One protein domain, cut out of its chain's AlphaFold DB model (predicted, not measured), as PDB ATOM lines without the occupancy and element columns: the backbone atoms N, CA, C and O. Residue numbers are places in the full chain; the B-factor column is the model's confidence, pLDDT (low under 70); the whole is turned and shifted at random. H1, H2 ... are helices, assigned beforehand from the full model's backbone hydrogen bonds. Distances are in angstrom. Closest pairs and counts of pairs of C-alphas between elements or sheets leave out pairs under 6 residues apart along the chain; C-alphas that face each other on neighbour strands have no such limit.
ATOM      1  N   ALA A   6     164.138 214.880 137.369       96.12
ATOM      2  CA  ALA A   6     163.457 213.772 136.705       96.12
ATOM      3  C   ALA A   6     164.290 212.477 136.737       96.12
ATOM      4  O   ALA A   6     163.744 211.403 136.992       96.12
ATOM      5  N   GLN A   7     165.610 212.555 136.529       96.31
ATOM      6  CA  GLN A   7     166.506 211.396 136.647       96.31
ATOM      7  C   GLN A   7     166.546 210.855 138.080       96.31
ATOM      8  O   GLN A   7     166.474 209.640 138.278       96.31
ATOM      9  N   TYR A   8     166.590 211.740 139.080       97.44
ATOM     10  CA  TYR A   8     166.511 211.347 140.486       97.44
ATOM     11  C   TYR A   8     165.179 210.659 140.813       97.44
ATOM     12  O   TYR A   8     165.166 209.607 141.450       97.44
ATOM     13  N   ILE A   9     164.051 211.187 140.334       97.56
ATOM     14  CA  ILE A   9     162.735 210.590 140.589       97.56
ATOM     15  C   ILE A   9     162.565 209.248 139.885       97.56
ATOM     16  O   ILE A   9     162.041 208.324 140.503       97.56
ATOM     17  N   LYS A  10     163.089 209.077 138.667       97.19
ATOM     18  CA  LYS A  10     163.135 207.758 138.019       97.19
ATOM     19  C   LYS A  10     163.924 206.745 138.848       97.19
ATOM     20  O   LYS A  10     163.469 205.616 139.024       97.19
ATOM     21  N   TRP A  11     165.063 207.153 139.415       97.56
ATOM     22  CA  TRP A  11     165.834 206.304 140.327       97.56
ATOM     23  C   TRP A  11     165.008 205.888 141.555       97.56
ATOM     24  O   TRP A  11     164.983 204.705 141.902       97.56
ATOM     25  N   VAL A  12     164.268 206.814 142.174       97.88
ATOM     26  CA  VAL A  12     163.377 206.486 143.300       97.88
ATOM     27  C   VAL A  12     162.252 205.540 142.863       97.88
ATOM     28  O   VAL A  12     162.050 204.516 143.508       97.88
ATOM     29  N   GLN A  13     161.558 205.823 141.755       96.56
ATOM     30  CA  GLN A  13     160.463 204.991 141.234       96.56
ATOM     31  C   GLN A  13     160.919 203.545 140.986       96.56
ATOM     32  O   GLN A  13     160.287 202.612 141.481       96.56
ATOM     33  N   ARG A  14     162.064 203.349 140.317       96.62
ATOM     34  CA  ARG A  14     162.658 202.016 140.128       96.62
ATOM     35  C   ARG A  14     162.992 201.326 141.437       96.62
ATOM     36  O   ARG A  14     162.732 200.137 141.590       96.62
ATOM     37  N   SER A  15     163.574 202.069 142.374       96.19
ATOM     38  CA  SER A  15     163.953 201.538 143.684       96.19
ATOM     39  C   SER A  15     162.726 201.041 144.448       96.19
ATOM     40  O   SER A  15     162.735 199.932 144.972       96.19
ATOM     41  N   LEU A  16     161.644 201.822 144.462       92.12
ATOM     42  CA  LEU A  16     160.390 201.449 145.119       92.12
ATOM     43  C   LEU A  16     159.728 200.252 144.425       92.12
ATOM     44  O   LEU A  16     159.365 199.287 145.096       92.12
ATOM     45  N   ASN A  17     159.678 200.243 143.089       89.25
ATOM     46  CA  ASN A  17     159.207 199.088 142.320       89.25
ATOM     47  C   ASN A  17     159.982 197.818 142.651       89.25
ATOM     48  O   ASN A  17     159.394 196.756 142.820       89.25
ATOM     49  N   ARG A  18     161.300 197.927 142.781       89.19
ATOM     50  CA  ARG A  18     162.168 196.794 143.074       89.19
ATOM     51  C   ARG A  18     162.024 196.287 144.505       89.19
ATOM     52  O   ARG A  18     161.967 195.085 144.729       89.19
ATOM     53  N   ILE A  19     161.974 197.197 145.476       81.38
ATOM     54  CA  ILE A  19     161.952 196.848 146.901       81.38
ATOM     55  C   ILE A  19     160.556 196.389 147.341       81.38
ATOM     56  O   ILE A  19     160.451 195.484 148.172       81.38
ATOM     57  N   PHE A  20     159.494 196.997 146.804       76.62
ATOM     58  CA  PHE A  20     158.118 196.794 147.269       76.62
ATOM     59  C   PHE A  20     157.154 196.265 146.206       76.62
ATOM     60  O   PHE A  20     156.019 195.941 146.547       76.62
ATOM     61  N   GLY A  21     157.558 196.173 144.936       78.81
ATOM     62  CA  GLY A  21     156.624 195.838 143.859       78.81
ATOM     63  C   GLY A  21     155.578 196.933 143.634       78.81
ATOM     64  O   GLY A  21     154.443 196.625 143.291       78.81
ATOM     65  N   SER A  22     155.936 198.202 143.868       73.25
ATOM     66  CA  SER A  22     155.002 199.336 143.901       73.25
ATOM     67  C   SER A  22     154.215 199.592 142.606       73.25
ATOM     68  O   SER A  22     153.208 200.295 142.655       73.25
ATOM     69  N   GLY A  23     154.654 199.070 141.455       79.75
ATOM     70  CA  GLY A  23     153.972 199.255 140.166       79.75
ATOM     71  C   GLY A  23     153.930 200.710 139.680       79.75
ATOM     72  O   GLY A  23     153.037 201.095 138.928       79.75
ATOM     73  N   LEU A  24     154.865 201.547 140.133       85.62
ATOM     74  CA  LEU A  24     155.002 202.929 139.693       85.62
ATOM     75  C   LEU A  24     155.456 202.972 138.235       85.62
ATOM     76  O   LEU A  24     156.420 202.313 137.848       85.62
ATOM     77  N   LYS A  25     154.832 203.843 137.447       92.31
ATOM     78  CA  LYS A  25     155.386 204.237 136.153       92.31
ATOM     79  C   LYS A  25     156.714 204.972 136.375       92.31
ATOM     80  O   LYS A  25     156.772 205.897 137.180       92.31
ATOM     81  N   VAL A  26     157.768 204.573 135.664       94.31
ATOM     82  CA  VAL A  26     159.114 205.171 135.775       94.31
ATOM     83  C   VAL A  26     159.254 206.340 134.793       94.31
ATOM     84  O   VAL A  26     159.917 206.259 133.761       94.31
ATOM     85  N   ASP A  27     158.571 207.442 135.078       94.31
ATOM     86  CA  ASP A  27     158.501 208.623 134.207       94.31
ATOM     87  C   ASP A  27     159.191 209.870 134.775       94.31
ATOM     88  O   ASP A  27     159.383 210.843 134.049       94.31
ATOM     89  N   GLY A  28     159.647 209.834 136.028       95.50
ATOM     90  CA  GLY A  28     160.248 210.984 136.702       95.50
ATOM     91  C   GLY A  28     159.229 211.972 137.277       95.50
ATOM     92  O   GLY A  28     159.622 213.063 137.687       95.50
ATOM     93  N   VAL A  29     157.941 211.609 137.332       95.44
ATOM     94  CA  VAL A  29     156.857 212.460 137.846       95.44
ATOM     95  C   VAL A  29     156.472 212.061 139.277       95.44
ATOM     96  O   VAL A  29     156.175 210.905 139.579       95.44
ATOM     97  N   LYS A  30     156.430 213.048 140.184       94.44
ATOM     98  CA  LYS A  30     156.015 212.880 141.592       94.44
ATOM     99  C   LYS A  30     154.484 212.845 141.717       94.44
ATOM    100  O   LYS A  30     153.873 213.814 142.156       94.44
ATOM    101  N   THR A  31     153.860 211.748 141.303       90.69
ATOM    102  CA  THR A  31     152.407 211.546 141.449       90.69
ATOM    103  C   THR A  31     151.986 211.364 142.917       90.69
ATOM    104  O   THR A  31     152.820 211.155 143.799       90.69
ATOM    105  N   VAL A  32     150.676 211.389 143.190       83.62
ATOM    106  CA  VAL A  32     150.134 211.040 144.518       83.62
ATOM    107  C   VAL A  32     150.553 209.621 144.914       83.62
ATOM    108  O   VAL A  32     151.087 209.423 146.002       83.62
ATOM    109  N   LEU A  33     150.437 208.661 143.989       81.50
ATOM    110  CA  LEU A  33     150.882 207.284 144.213       81.50
ATOM    111  C   LEU A  33     152.386 207.215 144.525       81.50
ATOM    112  O   LEU A  33     152.793 206.473 145.409       81.50
ATOM    113  N   TYR A  34     153.225 208.015 143.857       93.19
ATOM    114  CA  TYR A  34     154.645 208.117 144.205       93.19
ATOM    115  C   TYR A  34     154.841 208.563 145.664       93.19
ATOM    116  O   TYR A  34     155.606 207.935 146.393       93.19
ATOM    117  N   GLN A  35     154.147 209.616 146.107       90.62
ATOM    118  CA  GLN A  35     154.276 210.121 147.479       90.62
ATOM    119  C   GLN A  35     153.803 209.097 148.516       90.62
ATOM    120  O   GLN A  35     154.441 208.948 149.559       90.62
ATOM    121  N   GLU A  36     152.727 208.361 148.229       79.75
ATOM    122  CA  GLU A  36     152.259 207.255 149.069       79.75
ATOM    123  C   GLU A  36     153.327 206.165 149.190       79.75
ATOM    124  O   GLU A  36     153.664 205.755 150.296       79.75
ATOM    125  N   GLN A  37     153.953 205.764 148.082       86.25
ATOM    126  CA  GLN A  37     155.011 204.748 148.101       86.25
ATOM    127  C   GLN A  37     156.294 205.231 148.799       86.25
ATOM    128  O   GLN A  37     156.988 204.436 149.434       86.25
ATOM    129  N   VAL A  38     156.601 206.532 148.757       91.38
ATOM    130  CA  VAL A  38     157.681 207.113 149.575       91.38
ATOM    131  C   VAL A  38     157.337 207.042 151.062       91.38
ATOM    132  O   VAL A  38     158.204 206.676 151.853       91.38
ATOM    133  N   LYS A  39     156.091 207.329 151.458       78.62
ATOM    134  CA  LYS A  39     155.655 207.161 152.854       78.62
ATOM    135  C   LYS A  39     155.715 205.701 153.287       78.62
ATOM    136  O   LYS A  39     156.175 205.433 154.392       78.62
ATOM    137  N   GLU A  40     155.346 204.763 152.417       77.44
ATOM    138  CA  GLU A  40     155.500 203.327 152.680       77.44
ATOM    139  C   GLU A  40     156.964 202.939 152.900       77.44
ATOM    140  O   GLU A  40     157.288 202.224 153.851       77.44
ATOM    141  N   PHE A  41     157.878 203.465 152.079       84.00
ATOM    142  CA  PHE A  41     159.311 203.296 152.301       84.00
ATOM    143  C   PHE A  41     159.753 203.917 153.631       84.00
ATOM    144  O   PHE A  41     160.403 203.252 154.436       84.00
ATOM    145  N   GLN A  42     159.378 205.160 153.914       84.31
ATOM    146  CA  GLN A  42     159.766 205.839 155.148       84.31
ATOM    147  C   GLN A  42     159.267 205.092 156.384       84.31
ATOM    148  O   GLN A  42     160.045 204.795 157.291       84.31
ATOM    149  N   PHE A  43     158.006 204.675 156.366       70.12
ATOM    150  CA  PHE A  43     157.428 203.802 157.374       70.12
ATOM    151  C   PHE A  43     158.209 202.495 157.506       70.12
ATOM    152  O   PHE A  43     158.498 202.035 158.611       70.12
ATOM    153  N   ALA A  44     158.570 201.870 156.382       64.19
ATOM    154  CA  ALA A  44     159.267 200.595 156.386       64.19
ATOM    155  C   ALA A  44     160.682 200.655 156.950       64.19
ATOM    156  O   ALA A  44     161.155 199.657 157.493       64.19
ATOM    157  N   TYR A  45     161.316 201.817 156.860       72.75
ATOM    158  CA  TYR A  45     162.681 202.027 157.306       72.75
ATOM    159  C   TYR A  45     162.772 202.937 158.536       72.75
ATOM    160  O   TYR A  45     163.863 203.434 158.819       72.75
ATOM    161  N   ALA A  46     161.673 203.136 159.278       70.75
ATOM    162  CA  ALA A  46     161.609 203.982 160.476       70.75
ATOM    163  C   ALA A  46     162.200 205.383 160.226       70.75
ATOM    164  O   ALA A  46     163.171 205.820 160.850       70.75
ATOM    165  N   LEU A  47     161.666 206.042 159.207       78.12
ATOM    166  CA  LEU A  47     161.943 207.423 158.840       78.12
ATOM    167  C   LEU A  47     160.677 208.260 159.074       78.12
ATOM    168  O   LEU A  47     159.572 207.710 159.060       78.12
ATOM    169  N   PRO A  48     160.809 209.583 159.256       82.25
ATOM    170  CA  PRO A  48     159.656 210.477 159.279       82.25
ATOM    171  C   PRO A  48     158.788 210.307 158.018       82.25
ATOM    172  O   PRO A  48     159.309 210.336 156.907       82.25
ATOM    173  N   LEU A  49     157.469 210.148 158.185       76.69
ATOM    174  CA  LEU A  49     156.481 209.876 157.122       76.69
ATOM    175  C   LEU A  49     156.139 211.119 156.276       76.69
ATOM    176  O   LEU A  49     154.976 211.489 156.100       76.69
ATOM    177  N   THR A  50     157.155 211.812 155.777       87.75
ATOM    178  CA  THR A  50     156.988 213.096 155.086       87.75
ATOM    179  C   THR A  50     156.436 212.941 153.667       87.75
ATOM    180  O   THR A  50     155.811 213.862 153.153       87.75
ATOM    181  N   GLY A  51     156.639 211.790 153.020       84.69
ATOM    182  CA  GLY A  51     156.382 211.594 151.587       84.69
ATOM    183  C   GLY A  51     157.410 212.265 150.673       84.69
ATOM    184  O   GLY A  51     157.254 212.243 149.451       84.69
ATOM    185  N   PHE A  52     158.476 212.833 151.244       92.19
ATOM    186  CA  PHE A  52     159.581 213.465 150.528       92.19
ATOM    187  C   PHE A  52     160.882 212.711 150.781       92.19
ATOM    188  O   PHE A  52     161.210 212.441 151.924       92.19
ATOM    189  N   MET A  53     161.657 212.437 149.731       94.19
ATOM    190  CA  MET A  53     162.947 211.748 149.848       94.19
ATOM    191  C   MET A  53     164.046 212.692 150.358       94.19
ATOM    192  O   MET A  53     164.758 213.300 149.557       94.19
ATOM    193  N   ALA A  54     164.189 212.810 151.680       92.31
ATOM    194  CA  ALA A  54     165.277 213.556 152.312       92.31
ATOM    195  C   ALA A  54     166.631 212.814 152.179       92.31
ATOM    196  O   ALA A  54     166.652 211.615 151.891       92.31
ATOM    197  N   PRO A  55     167.786 213.462 152.443       90.06
ATOM    198  CA  PRO A  55     169.096 212.806 152.326       90.06
ATOM    199  C   PRO A  55     169.245 211.525 153.169       90.06
ATOM    200  O   PRO A  55     169.852 210.547 152.731       90.06
ATOM    201  N   ALA A  56     168.654 211.491 154.369       84.75
ATOM    202  CA  ALA A  56     168.641 210.291 155.209       84.75
ATOM    203  C   ALA A  56     167.840 209.143 154.564       84.75
ATOM    204  O   ALA A  56     168.261 207.984 154.625       84.75
ATOM    205  N   ASP A  57     166.734 209.473 153.899       93.75
ATOM    206  CA  ASP A  57     165.877 208.524 153.189       93.75
ATOM    207  C   ASP A  57     166.613 207.953 151.980       93.75
ATOM    208  O   ASP A  57     166.639 206.739 151.785       93.75
ATOM    209  N   GLN A  58     167.299 208.817 151.224       95.00
ATOM    210  CA  GLN A  58     168.148 208.421 150.104       95.00
ATOM    211  C   GLN A  58     169.227 207.428 150.549       95.00
ATOM    212  O   GLN A  58     169.390 206.382 149.924       95.00
ATOM    213  N   ASN A  59     169.930 207.705 151.651       90.19
ATOM    214  CA  ASN A  59     170.958 206.803 152.174       90.19
ATOM    215  C   ASN A  59     170.392 205.427 152.554       90.19
ATOM    216  O   ASN A  59     171.035 204.404 152.299       90.19
ATOM    217  N   LYS A  60     169.188 205.378 153.141       88.12
ATOM    218  CA  LYS A  60     168.511 204.103 153.424       88.12
ATOM    219  C   LYS A  60     168.070 203.408 152.131       88.12
ATOM    220  O   LYS A  60     168.234 202.195 152.032       88.12
ATOM    221  N   LEU A  61     167.594 204.149 151.127       94.81
ATOM    222  CA  LEU A  61     167.120 203.594 149.856       94.81
ATOM    223  C   LEU A  61     168.269 202.990 149.036       94.81
ATOM    224  O   LEU A  61     168.137 201.882 148.521       94.81
ATOM    225  N   ILE A  62     169.431 203.656 148.997       95.00
ATOM    226  CA  ILE A  62     170.674 203.129 148.402       95.00
ATOM    227  C   ILE A  62     171.014 201.768 149.009       95.00
ATOM    228  O   ILE A  62     171.197 200.777 148.302       95.00
ATOM    229  N   LYS A  63     171.059 201.703 150.340       88.75
ATOM    230  CA  LYS A  63     171.417 200.478 151.053       88.75
ATOM    231  C   LYS A  63     170.358 199.383 150.896       88.75
ATOM    232  O   LYS A  63     170.717 198.215 150.792       88.75
ATOM    233  N   ALA A  64     169.075 199.743 150.848       84.94
ATOM    234  CA  ALA A  64     167.981 198.813 150.582       84.94
ATOM    235  C   ALA A  64     168.089 198.189 149.183       84.94
ATOM    236  O   ALA A  64     168.005 196.969 149.047       84.94
ATOM    237  N   ASN A  65     168.366 199.001 148.160       91.50
ATOM    238  CA  ASN A  65     168.613 198.526 146.801       91.50
ATOM    239  C   ASN A  65     169.773 197.525 146.746       91.50
ATOM    240  O   ASN A  65     169.663 196.480 146.113       91.50
ATOM    241  N   HIS A  66     170.861 197.792 147.467       90.88
ATOM    242  CA  HIS A  66     172.050 196.926 147.534       90.88
ATOM    243  C   HIS A  66     171.801 195.565 148.204       90.88
ATOM    244  O   HIS A  66     172.681 194.709 148.212       90.88
ATOM    245  N   PHE A  67     170.601 195.344 148.741       80.56
ATOM    246  CA  PHE A  67     170.153 194.060 149.273       80.56
ATOM    247  C   PHE A  67     169.142 193.328 148.392       80.56
ATOM    248  O   PHE A  67     168.634 192.274 148.800       80.56
ATOM    249  N   THR A  68     168.826 193.878 147.225       80.44
ATOM    250  CA  THR A  68     167.970 193.236 146.229       80.44
ATOM    251  C   THR A  68     168.858 192.457 145.262       80.44
ATOM    252  O   THR A  68     169.731 193.027 144.612       80.44
ATOM    253  N   TYR A  69     168.685 191.134 145.223       80.44
ATOM    254  CA  TYR A  69     169.564 190.225 144.476       80.44
ATOM    255  C   TYR A  69     169.671 190.636 143.003       80.44
ATOM    256  O   TYR A  69     170.764 190.803 142.481       80.44
ATOM    257  N   GLU A  70     168.528 190.880 142.365       84.56
ATOM    258  CA  GLU A  70     168.437 191.290 140.965       84.56
ATOM    259  C   GLU A  70     169.144 192.622 140.679       84.56
ATOM    260  O   GLU A  70     169.747 192.768 139.621       84.56
ATOM    261  N   TYR A  71     169.143 193.580 141.615       95.00
ATOM    262  CA  TYR A  71     169.895 194.823 141.426       95.00
ATOM    263  C   TYR A  71     171.392 194.611 141.515       95.00
ATOM    264  O   TYR A  71     172.142 195.230 140.768       95.00
ATOM    265  N   VAL A  72     171.836 193.756 142.433       91.31
ATOM    266  CA  VAL A  72     173.263 193.483 142.594       91.31
ATOM    267  C   VAL A  72     173.798 192.710 141.395       91.31
ATOM    268  O   VAL A  72     174.850 193.078 140.878       91.31
ATOM    269  N   VAL A  73     173.041 191.729 140.892       88.62
ATOM    270  CA  VAL A  73     173.339 191.059 139.617       88.62
ATOM    271  C   VAL A  73     173.445 192.091 138.492       88.62
ATOM    272  O   VAL A  73     174.455 192.119 137.795       88.62
ATOM    273  N   TRP A  74     172.477 193.007 138.377       97.12
ATOM    274  CA  TRP A  74     172.521 194.081 137.379       97.12
ATOM    275  C   TRP A  74     173.763 194.979 137.520       97.12
ATOM    276  O   TRP A  74     174.420 195.274 136.525       97.12
ATOM    277  N   ILE A  75     174.148 195.371 138.742       97.88
ATOM    278  CA  ILE A  75     175.379 196.144 138.988       97.88
ATOM    279  C   ILE A  75     176.607 195.369 138.492       97.88
ATOM    280  O   ILE A  75     177.429 195.925 137.765       97.88
ATOM    281  N   GLN A  76     176.743 194.096 138.875       96.50
ATOM    282  CA  GLN A  76     177.878 193.249 138.494       96.50
ATOM    283  C   GLN A  76     177.957 193.080 136.972       96.50
ATOM    284  O   GLN A  76     179.026 193.189 136.374       96.50
ATOM    285  N   GLU A  77     176.809 192.897 136.330       96.19
ATOM    286  CA  GLU A  77     176.683 192.809 134.884       96.19
ATOM    287  C   GLU A  77     177.012 194.112 134.147       96.19
ATOM    288  O   GLU A  77     177.564 194.052 133.044       96.19
ATOM    289  N   CYS A  78     176.659 195.271 134.706       96.69
ATOM    290  CA  CYS A  78     177.045 196.577 134.169       96.69
ATOM    291  C   CYS A  78     178.555 196.779 134.277       96.69
ATOM    292  O   CYS A  78     179.191 197.138 133.290       96.69
ATOM    293  N   LEU A  79     179.141 196.482 135.441       94.81
ATOM    294  CA  LEU A  79     180.581 196.607 135.684       94.81
ATOM    295  C   LEU A  79     181.405 195.723 134.741       94.81
ATOM    296  O   LEU A  79     182.399 196.183 134.187       94.81
ATOM    297  N   ASN A  80     180.964 194.485 134.501       91.31
ATOM    298  CA  ASN A  80     181.598 193.604 133.520       91.31
ATOM    299  C   ASN A  80     181.473 194.150 132.091       91.31
ATOM    300  O   ASN A  80     182.445 194.126 131.338       91.31
ATOM    301  N   ALA A  81     180.294 194.663 131.714       92.56
ATOM    302  CA  ALA A  81     180.056 195.201 130.374       92.56
ATOM    303  C   ALA A  81     180.963 196.402 130.061       92.56
ATOM    304  O   ALA A  81     181.505 196.490 128.962       92.56
ATOM    305  N   VAL A  82     181.193 197.274 131.045       88.94
ATOM    306  CA  VAL A  82     182.084 198.441 130.916       88.94
ATOM    307  C   VAL A  82     183.550 198.120 131.238       88.94
ATOM    308  O   VAL A  82     184.369 199.027 131.356       88.94
ATOM    309  N   LYS A  83     183.902 196.832 131.389       87.94
ATOM    310  CA  LYS A  83     185.258 196.342 131.706       87.94
ATOM    311  C   LYS A  83     185.853 196.924 132.999       87.94
ATOM    312  O   LYS A  83     187.070 196.982 133.152       87.94
ATOM    313  N   ALA A  84     185.003 197.304 133.952       78.31
ATOM    314  CA  ALA A  84     185.408 197.771 135.279       78.31
ATOM    315  C   ALA A  84     185.715 196.621 136.264       78.31
ATOM    316  O   ALA A  84     186.053 196.878 137.418       78.31
ATOM    317  N   GLY A  85     185.596 195.361 135.830       77.50
ATOM    318  CA  GLY A  85     185.963 194.176 136.604       77.50
ATOM    319  C   GLY A  85     185.650 192.863 135.875       77.50
ATOM    320  O   GLY A  85     185.066 192.865 134.793       77.50
ATOM    321  N   THR A  86     186.040 191.741 136.488       89.88
ATOM    322  CA  THR A  86     185.682 190.369 136.082       89.88
ATOM    323  C   THR A  86     184.912 189.696 137.216       89.88
ATOM    324  O   THR A  86     185.454 188.901 137.987       89.88
ATOM    325  N   LEU A  87     183.656 190.100 137.381       83.62
ATOM    326  CA  LEU A  87     182.788 189.691 138.481       83.62
ATOM    327  C   LEU A  87     181.908 188.507 138.078       83.62
ATOM    328  O   LEU A  87     181.427 188.432 136.949       83.62
ATOM    329  N   VAL A  88     181.626 187.619 139.028       88.62
ATOM    330  CA  VAL A  88     180.529 186.652 138.899       88.62
ATOM    331  C   VAL A  88     179.233 187.363 139.313       88.62
ATOM    332  O   VAL A  88     179.207 187.905 140.419       88.62
ATOM    333  N   PRO A  89     178.172 187.394 138.481       87.62
ATOM    334  CA  PRO A  89     176.882 187.990 138.844       87.62
ATOM    335  C   PRO A  89     176.107 187.125 139.855       87.62
ATOM    336  O   PRO A  89     175.106 186.485 139.541       87.62
ATOM    337  N   ASP A  90     176.607 187.054 141.083       72.94
ATOM    338  CA  ASP A  90     176.081 186.222 142.168       72.94
ATOM    339  C   ASP A  90     175.079 186.954 143.077       72.94
ATOM    340  O   ASP A  90     174.517 186.356 143.997       72.94
ATOM    341  N   GLY A  91     174.834 188.243 142.825       76.44
ATOM    342  CA  GLY A  91     173.925 189.059 143.621       76.44
ATOM    343  C   GLY A  91     174.482 189.453 144.994       76.44
ATOM    344  O   GLY A  91     173.706 189.853 145.867       76.44
ATOM    345  N   LEU A  92     175.803 189.359 145.199       80.06
ATOM    346  CA  LEU A  92     176.492 189.724 146.437       80.06
ATOM    347  C   LEU A  92     177.468 190.898 146.229       80.06
ATOM    348  O   LEU A  92     178.343 190.899 145.363       80.06
ATOM    349  N   ILE A  93     177.378 191.915 147.093       78.31
ATOM    350  CA  ILE A  93     178.361 193.012 147.122       78.31
ATOM    351  C   ILE A  93     179.517 192.635 148.052       78.31
ATOM    352  O   ILE A  93     179.621 193.137 149.173       78.31
ATOM    353  N   GLY A  94     180.375 191.732 147.576       77.25
ATOM    354  CA  GLY A  94     181.663 191.415 148.203       77.25
ATOM    355  C   GLY A  94     182.741 192.468 147.912       77.25
ATOM    356  O   GLY A  94     182.497 193.457 147.212       77.25
ATOM    357  N   ASN A  95     183.960 192.239 148.415       80.12
ATOM    358  CA  ASN A  95     185.087 193.164 148.235       80.12
ATOM    359  C   ASN A  95     185.373 193.480 146.760       80.12
ATOM    360  O   ASN A  95     185.510 194.649 146.414       80.12
ATOM    361  N   ASN A  96     185.381 192.475 145.878       78.00
ATOM    362  CA  ASN A  96     185.649 192.680 144.449       78.00
ATOM    363  C   ASN A  96     184.579 193.555 143.780       78.00
ATOM    364  O   ASN A  96     184.917 194.490 143.050       78.00
ATOM    365  N   THR A  97     183.297 193.309 144.076       87.25
ATOM    366  CA  THR A  97     182.186 194.137 143.586       87.25
ATOM    367  C   THR A  97     182.335 195.573 144.089       87.25
ATOM    368  O   THR A  97     182.243 196.512 143.305       87.25
ATOM    369  N   ARG A  98     182.635 195.766 145.382       88.88
ATOM    370  CA  ARG A  98     182.810 197.102 145.971       88.88
ATOM    371  C   ARG A  98     183.998 197.852 145.372       88.88
ATOM    372  O   ARG A  98     183.851 199.030 145.063       88.88
ATOM    373  N   THR A  99     185.135 197.191 145.174       82.44
ATOM    374  CA  THR A  99     186.306 197.774 144.503       82.44
ATOM    375  C   THR A  99     185.971 198.175 143.069       82.44
ATOM    376  O   THR A  99     186.253 199.302 142.680       82.44
ATOM    377  N   SER A 100     185.275 197.315 142.324       88.00
ATOM    378  CA  SER A 100     184.869 197.605 140.941       88.00
ATOM    379  C   SER A 100     183.906 198.798 140.858       88.00
ATOM    380  O   SER A 100     184.051 199.641 139.976       88.00
ATOM    381  N   ILE A 101     182.967 198.933 141.810       92.75
ATOM    382  CA  ILE A 101     182.093 200.119 141.909       92.75
ATOM    383  C   ILE A 101     182.933 201.384 142.111       92.75
ATOM    384  O   ILE A 101     182.702 202.371 141.419       92.75
ATOM    385  N   LYS A 102     183.916 201.360 143.020       86.50
ATOM    386  CA  LYS A 102     184.790 202.516 143.273       86.50
ATOM    387  C   LYS A 102     185.619 202.895 142.052       86.50
ATOM    388  O   LYS A 102     185.676 204.068 141.706       86.50
ATOM    389  N   SER A 103     186.209 201.912 141.372       82.75
ATOM    390  CA  SER A 103     186.967 202.139 140.139       82.75
ATOM    391  C   SER A 103     186.093 202.751 139.044       82.75
ATOM    392  O   SER A 103     186.497 203.727 138.417       82.75
ATOM    393  N   PHE A 104     184.871 202.238 138.863       90.06
ATOM    394  CA  PHE A 104     183.893 202.824 137.946       90.06
ATOM    395  C   PHE A 104     183.542 204.268 138.332       90.06
ATOM    396  O   PHE A 104     183.570 205.157 137.486       90.06
ATOM    397  N   GLN A 105     183.249 204.526 139.609       93.88
ATOM    398  CA  GLN A 105     182.933 205.867 140.103       93.88
ATOM    399  C   GLN A 105     184.082 206.852 139.864       93.88
ATOM    400  O   GLN A 105     183.838 207.935 139.335       93.88
ATOM    401  N   ALA A 106     185.317 206.467 140.193       85.25
ATOM    402  CA  ALA A 106     186.501 207.294 139.983       85.25
ATOM    403  C   ALA A 106     186.706 207.620 138.496       85.25
ATOM    404  O   ALA A 106     186.904 208.782 138.145       85.25
ATOM    405  N   TYR A 107     186.572 206.620 137.618       84.00
ATOM    406  CA  TYR A 107     186.674 206.803 136.166       84.00
ATOM    407  C   TYR A 107     185.608 207.766 135.617       84.00
ATOM    408  O   TYR A 107     185.883 208.571 134.733       84.00
ATOM    409  N   GLN A 108     184.403 207.737 136.186       89.50
ATOM    410  CA  GLN A 108     183.278 208.595 135.800       89.50
ATOM    411  C   GLN A 108     183.288 209.978 136.487       89.50
ATOM    412  O   GLN A 108     182.341 210.756 136.343       89.50
ATOM    413  N   GLY A 109     184.323 210.298 137.277       86.25
ATOM    414  CA  GLY A 109     184.398 211.555 138.032       86.25
ATOM    415  C   GLY A 109     183.288 211.696 139.086       86.25
ATOM    416  O   GLY A 109     182.749 212.788 139.307       86.25
ATOM    417  N   LEU A 110     182.886 210.576 139.687       90.00
ATOM    418  CA  LEU A 110     181.940 210.487 140.798       90.00
ATOM    419  C   LEU A 110     182.691 210.284 142.122       90.00
ATOM    420  O   LEU A 110     183.864 209.926 142.140       90.00
ATOM    421  N   LEU A 111     181.988 210.474 143.240       86.69
ATOM    422  CA  LEU A 111     182.499 210.077 144.551       86.69
ATOM    423  C   LEU A 111     182.646 208.546 144.594       86.69
ATOM    424  O   LEU A 111     181.669 207.834 144.369       86.69
ATOM    425  N   ASP A 112     183.840 208.053 144.905       89.50
ATOM    426  CA  ASP A 112     184.231 206.638 144.939       89.50
ATOM    427  C   ASP A 112     183.922 205.967 146.295       89.50
ATOM    428  O   ASP A 112     184.720 205.247 146.905       89.50
ATOM    429  N   ASP A 113     182.705 206.187 146.788       88.38
ATOM    430  CA  ASP A 113     182.225 205.666 148.071       88.38
ATOM    431  C   ASP A 113     181.868 204.164 148.038       88.38
ATOM    432  O   ASP A 113     181.645 203.534 149.082       88.38
ATOM    433  N   GLY A 114     181.852 203.553 146.851       89.44
ATOM    434  CA  GLY A 114     181.462 202.164 146.642       89.44
ATOM    435  C   GLY A 114     179.956 201.932 146.791       89.44
ATOM    436  O   GLY A 114     179.541 200.796 147.033       89.44
ATOM    437  N   TRP A 115     179.138 202.985 146.700       94.88
ATOM    438  CA  TRP A 115     177.680 202.932 146.751       94.88
ATOM    439  C   TRP A 115     177.051 203.373 145.427       94.88
ATOM    440  O   TRP A 115     177.257 204.468 144.912       94.88
ATOM    441  N   VAL A 116     176.182 202.524 144.887       97.00
ATOM    442  CA  VAL A 116     175.405 202.846 143.686       97.00
ATOM    443  C   VAL A 116     174.163 203.637 144.102       97.00
ATOM    444  O   VAL A 116     173.120 203.060 144.404       97.00
ATOM    445  N   GLY A 117     174.316 204.960 144.193       96.81
ATOM    446  CA  GLY A 117     173.210 205.916 144.309       96.81
ATOM    447  C   GLY A 117     172.745 206.447 142.954       96.81
ATOM    448  O   GLY A 117     173.231 206.014 141.913       96.81
ATOM    449  N   ALA A 118     171.828 207.418 142.960       97.25
ATOM    450  CA  ALA A 118     171.181 207.923 141.743       97.25
ATOM    451  C   ALA A 118     172.163 208.355 140.635       97.25
ATOM    452  O   ALA A 118     171.953 208.034 139.466       97.25
ATOM    453  N   LYS A 119     173.259 209.042 140.994       97.00
ATOM    454  CA  LYS A 119     174.292 209.473 140.035       97.00
ATOM    455  C   LYS A 119     175.045 208.285 139.432       97.00
ATOM    456  O   LYS A 119     175.172 208.202 138.216       97.00
ATOM    457  N   THR A 120     175.491 207.354 140.276       97.50
ATOM    458  CA  THR A 120     176.204 206.144 139.847       97.50
ATOM    459  C   THR A 120     175.320 205.258 138.973       97.50
ATOM    460  O   THR A 120     175.764 204.837 137.915       97.50
ATOM    461  N   GLU A 121     174.058 205.018 139.360       97.56
ATOM    462  CA  GLU A 121     173.116 204.233 138.547       97.56
ATOM    463  C   GLU A 121     172.878 204.895 137.184       97.56
ATOM    464  O   GLU A 121     172.912 204.218 136.165       97.56
ATOM    465  N   THR A 122     172.693 206.219 137.148       96.56
ATOM    466  CA  THR A 122     172.487 206.960 135.891       96.56
ATOM    467  C   THR A 122     173.688 206.832 134.952       96.56
ATOM    468  O   THR A 122     173.501 206.600 133.761       96.56
ATOM    469  N   SER A 123     174.910 206.932 135.483       94.81
ATOM    470  CA  SER A 123     176.137 206.712 134.708       94.81
ATOM    471  C   SER A 123     176.251 205.254 134.238       94.81
ATOM    472  O   SER A 123     176.502 205.017 133.064       94.81
ATOM    473  N   MET A 124     175.950 204.262 135.089       95.62
ATOM    474  CA  MET A 124     175.937 202.845 134.681       95.62
ATOM    475  C   MET A 124     174.938 202.570 133.549       95.62
ATOM    476  O   MET A 124     175.257 201.814 132.638       95.62
ATOM    477  N   ILE A 125     173.750 203.185 133.579       95.12
ATOM    478  CA  ILE A 125     172.758 203.066 132.498       95.12
ATOM    479  C   ILE A 125     173.317 203.623 131.187       95.12
ATOM    480  O   ILE A 125     173.174 202.977 130.151       95.12
ATOM    481  N   ALA A 126     173.941 204.804 131.231       94.50
ATOM    482  CA  ALA A 126     174.498 205.455 130.049       94.50
ATOM    483  C   ALA A 126     175.639 204.637 129.420       94.50
ATOM    484  O   ALA A 126     175.664 204.468 128.206       94.50
ATOM    485  N   GLU A 127     176.530 204.086 130.246       93.25
ATOM    486  CA  GLU A 127     177.731 203.386 129.780       93.25
ATOM    487  C   GLU A 127     177.476 201.919 129.412       93.25
ATOM    488  O   GLU A 127     178.012 201.416 128.429       93.25
ATOM    489  N   ALA A 128     176.660 201.204 130.193       93.00
ATOM    490  CA  ALA A 128     176.393 199.786 129.950       93.00
ATOM    491  C   ALA A 128     175.217 199.551 128.990       93.00
ATOM    492  O   ALA A 128     175.057 198.435 128.494       93.00
ATOM    493  N   GLY A 129     174.344 200.545 128.783       90.38
ATOM    494  CA  GLY A 129     173.130 200.413 127.969       90.38
ATOM    495  C   GLY A 129     172.096 199.426 128.533       90.38
ATOM    496  O   GLY A 129     171.158 199.041 127.835       90.38
TER     497      GLY A 129
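This is residues 6 to 129 of the 323 residues of the protein "PG_binding_1 domain-containing protein" of Labrenzia sp. OB1 (UniProt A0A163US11). Two lobes of three crossed helices sit end to end, H1, H2 and H3 in one, H4, H5 and H6 in the other, joined where H6 meets H1. The printed part has 124 residues, with six named helices in order H1 to H6 that hold 76 of them and no named strand; the class is all helix. The whole is compact, radius of gyration of the C-alphas 14.5 A, spanning 41 by 25 by 24 A.

H1, residues 6 to 20, runs 20.7 A from C-alpha 6 at (163.457, 213.772, 136.705). H2 is residues 32 to 44, H3 55 to 65, H4 69 to 81, H5 95 to 107, and H6 118 to 128, ending at C-alpha 128 (176.393, 199.786, 129.950).

H1, the hub, touches H2 with residues 13 to 16 alone, closest C-alphas Leu 16 and Gln 37, 7.0 A; H3 with 15 to 19 alone, Ser 15 and Asn 65, 6.4 A; and H6 with 7 to 11 alone, Trp 11 and Ala 118, 5.8 A, about perpendicular at 87 degrees. H4 touches H6, closest C-alphas Cys 78 and Ala 128, 5.3 A, and, with residues 76 to 79 alone, H5, Gln 76 and Thr 97, 6.7 A. In each helix every O i to N i+4 pair is within hydrogen-bond range.

The C-alphas farthest apart, Val 32 and Thr 86, are 42.0 A apart. The printed part has no cut; links H1 to H2 and H4 to H5 are long. Residue 44 has pLDDT under 70.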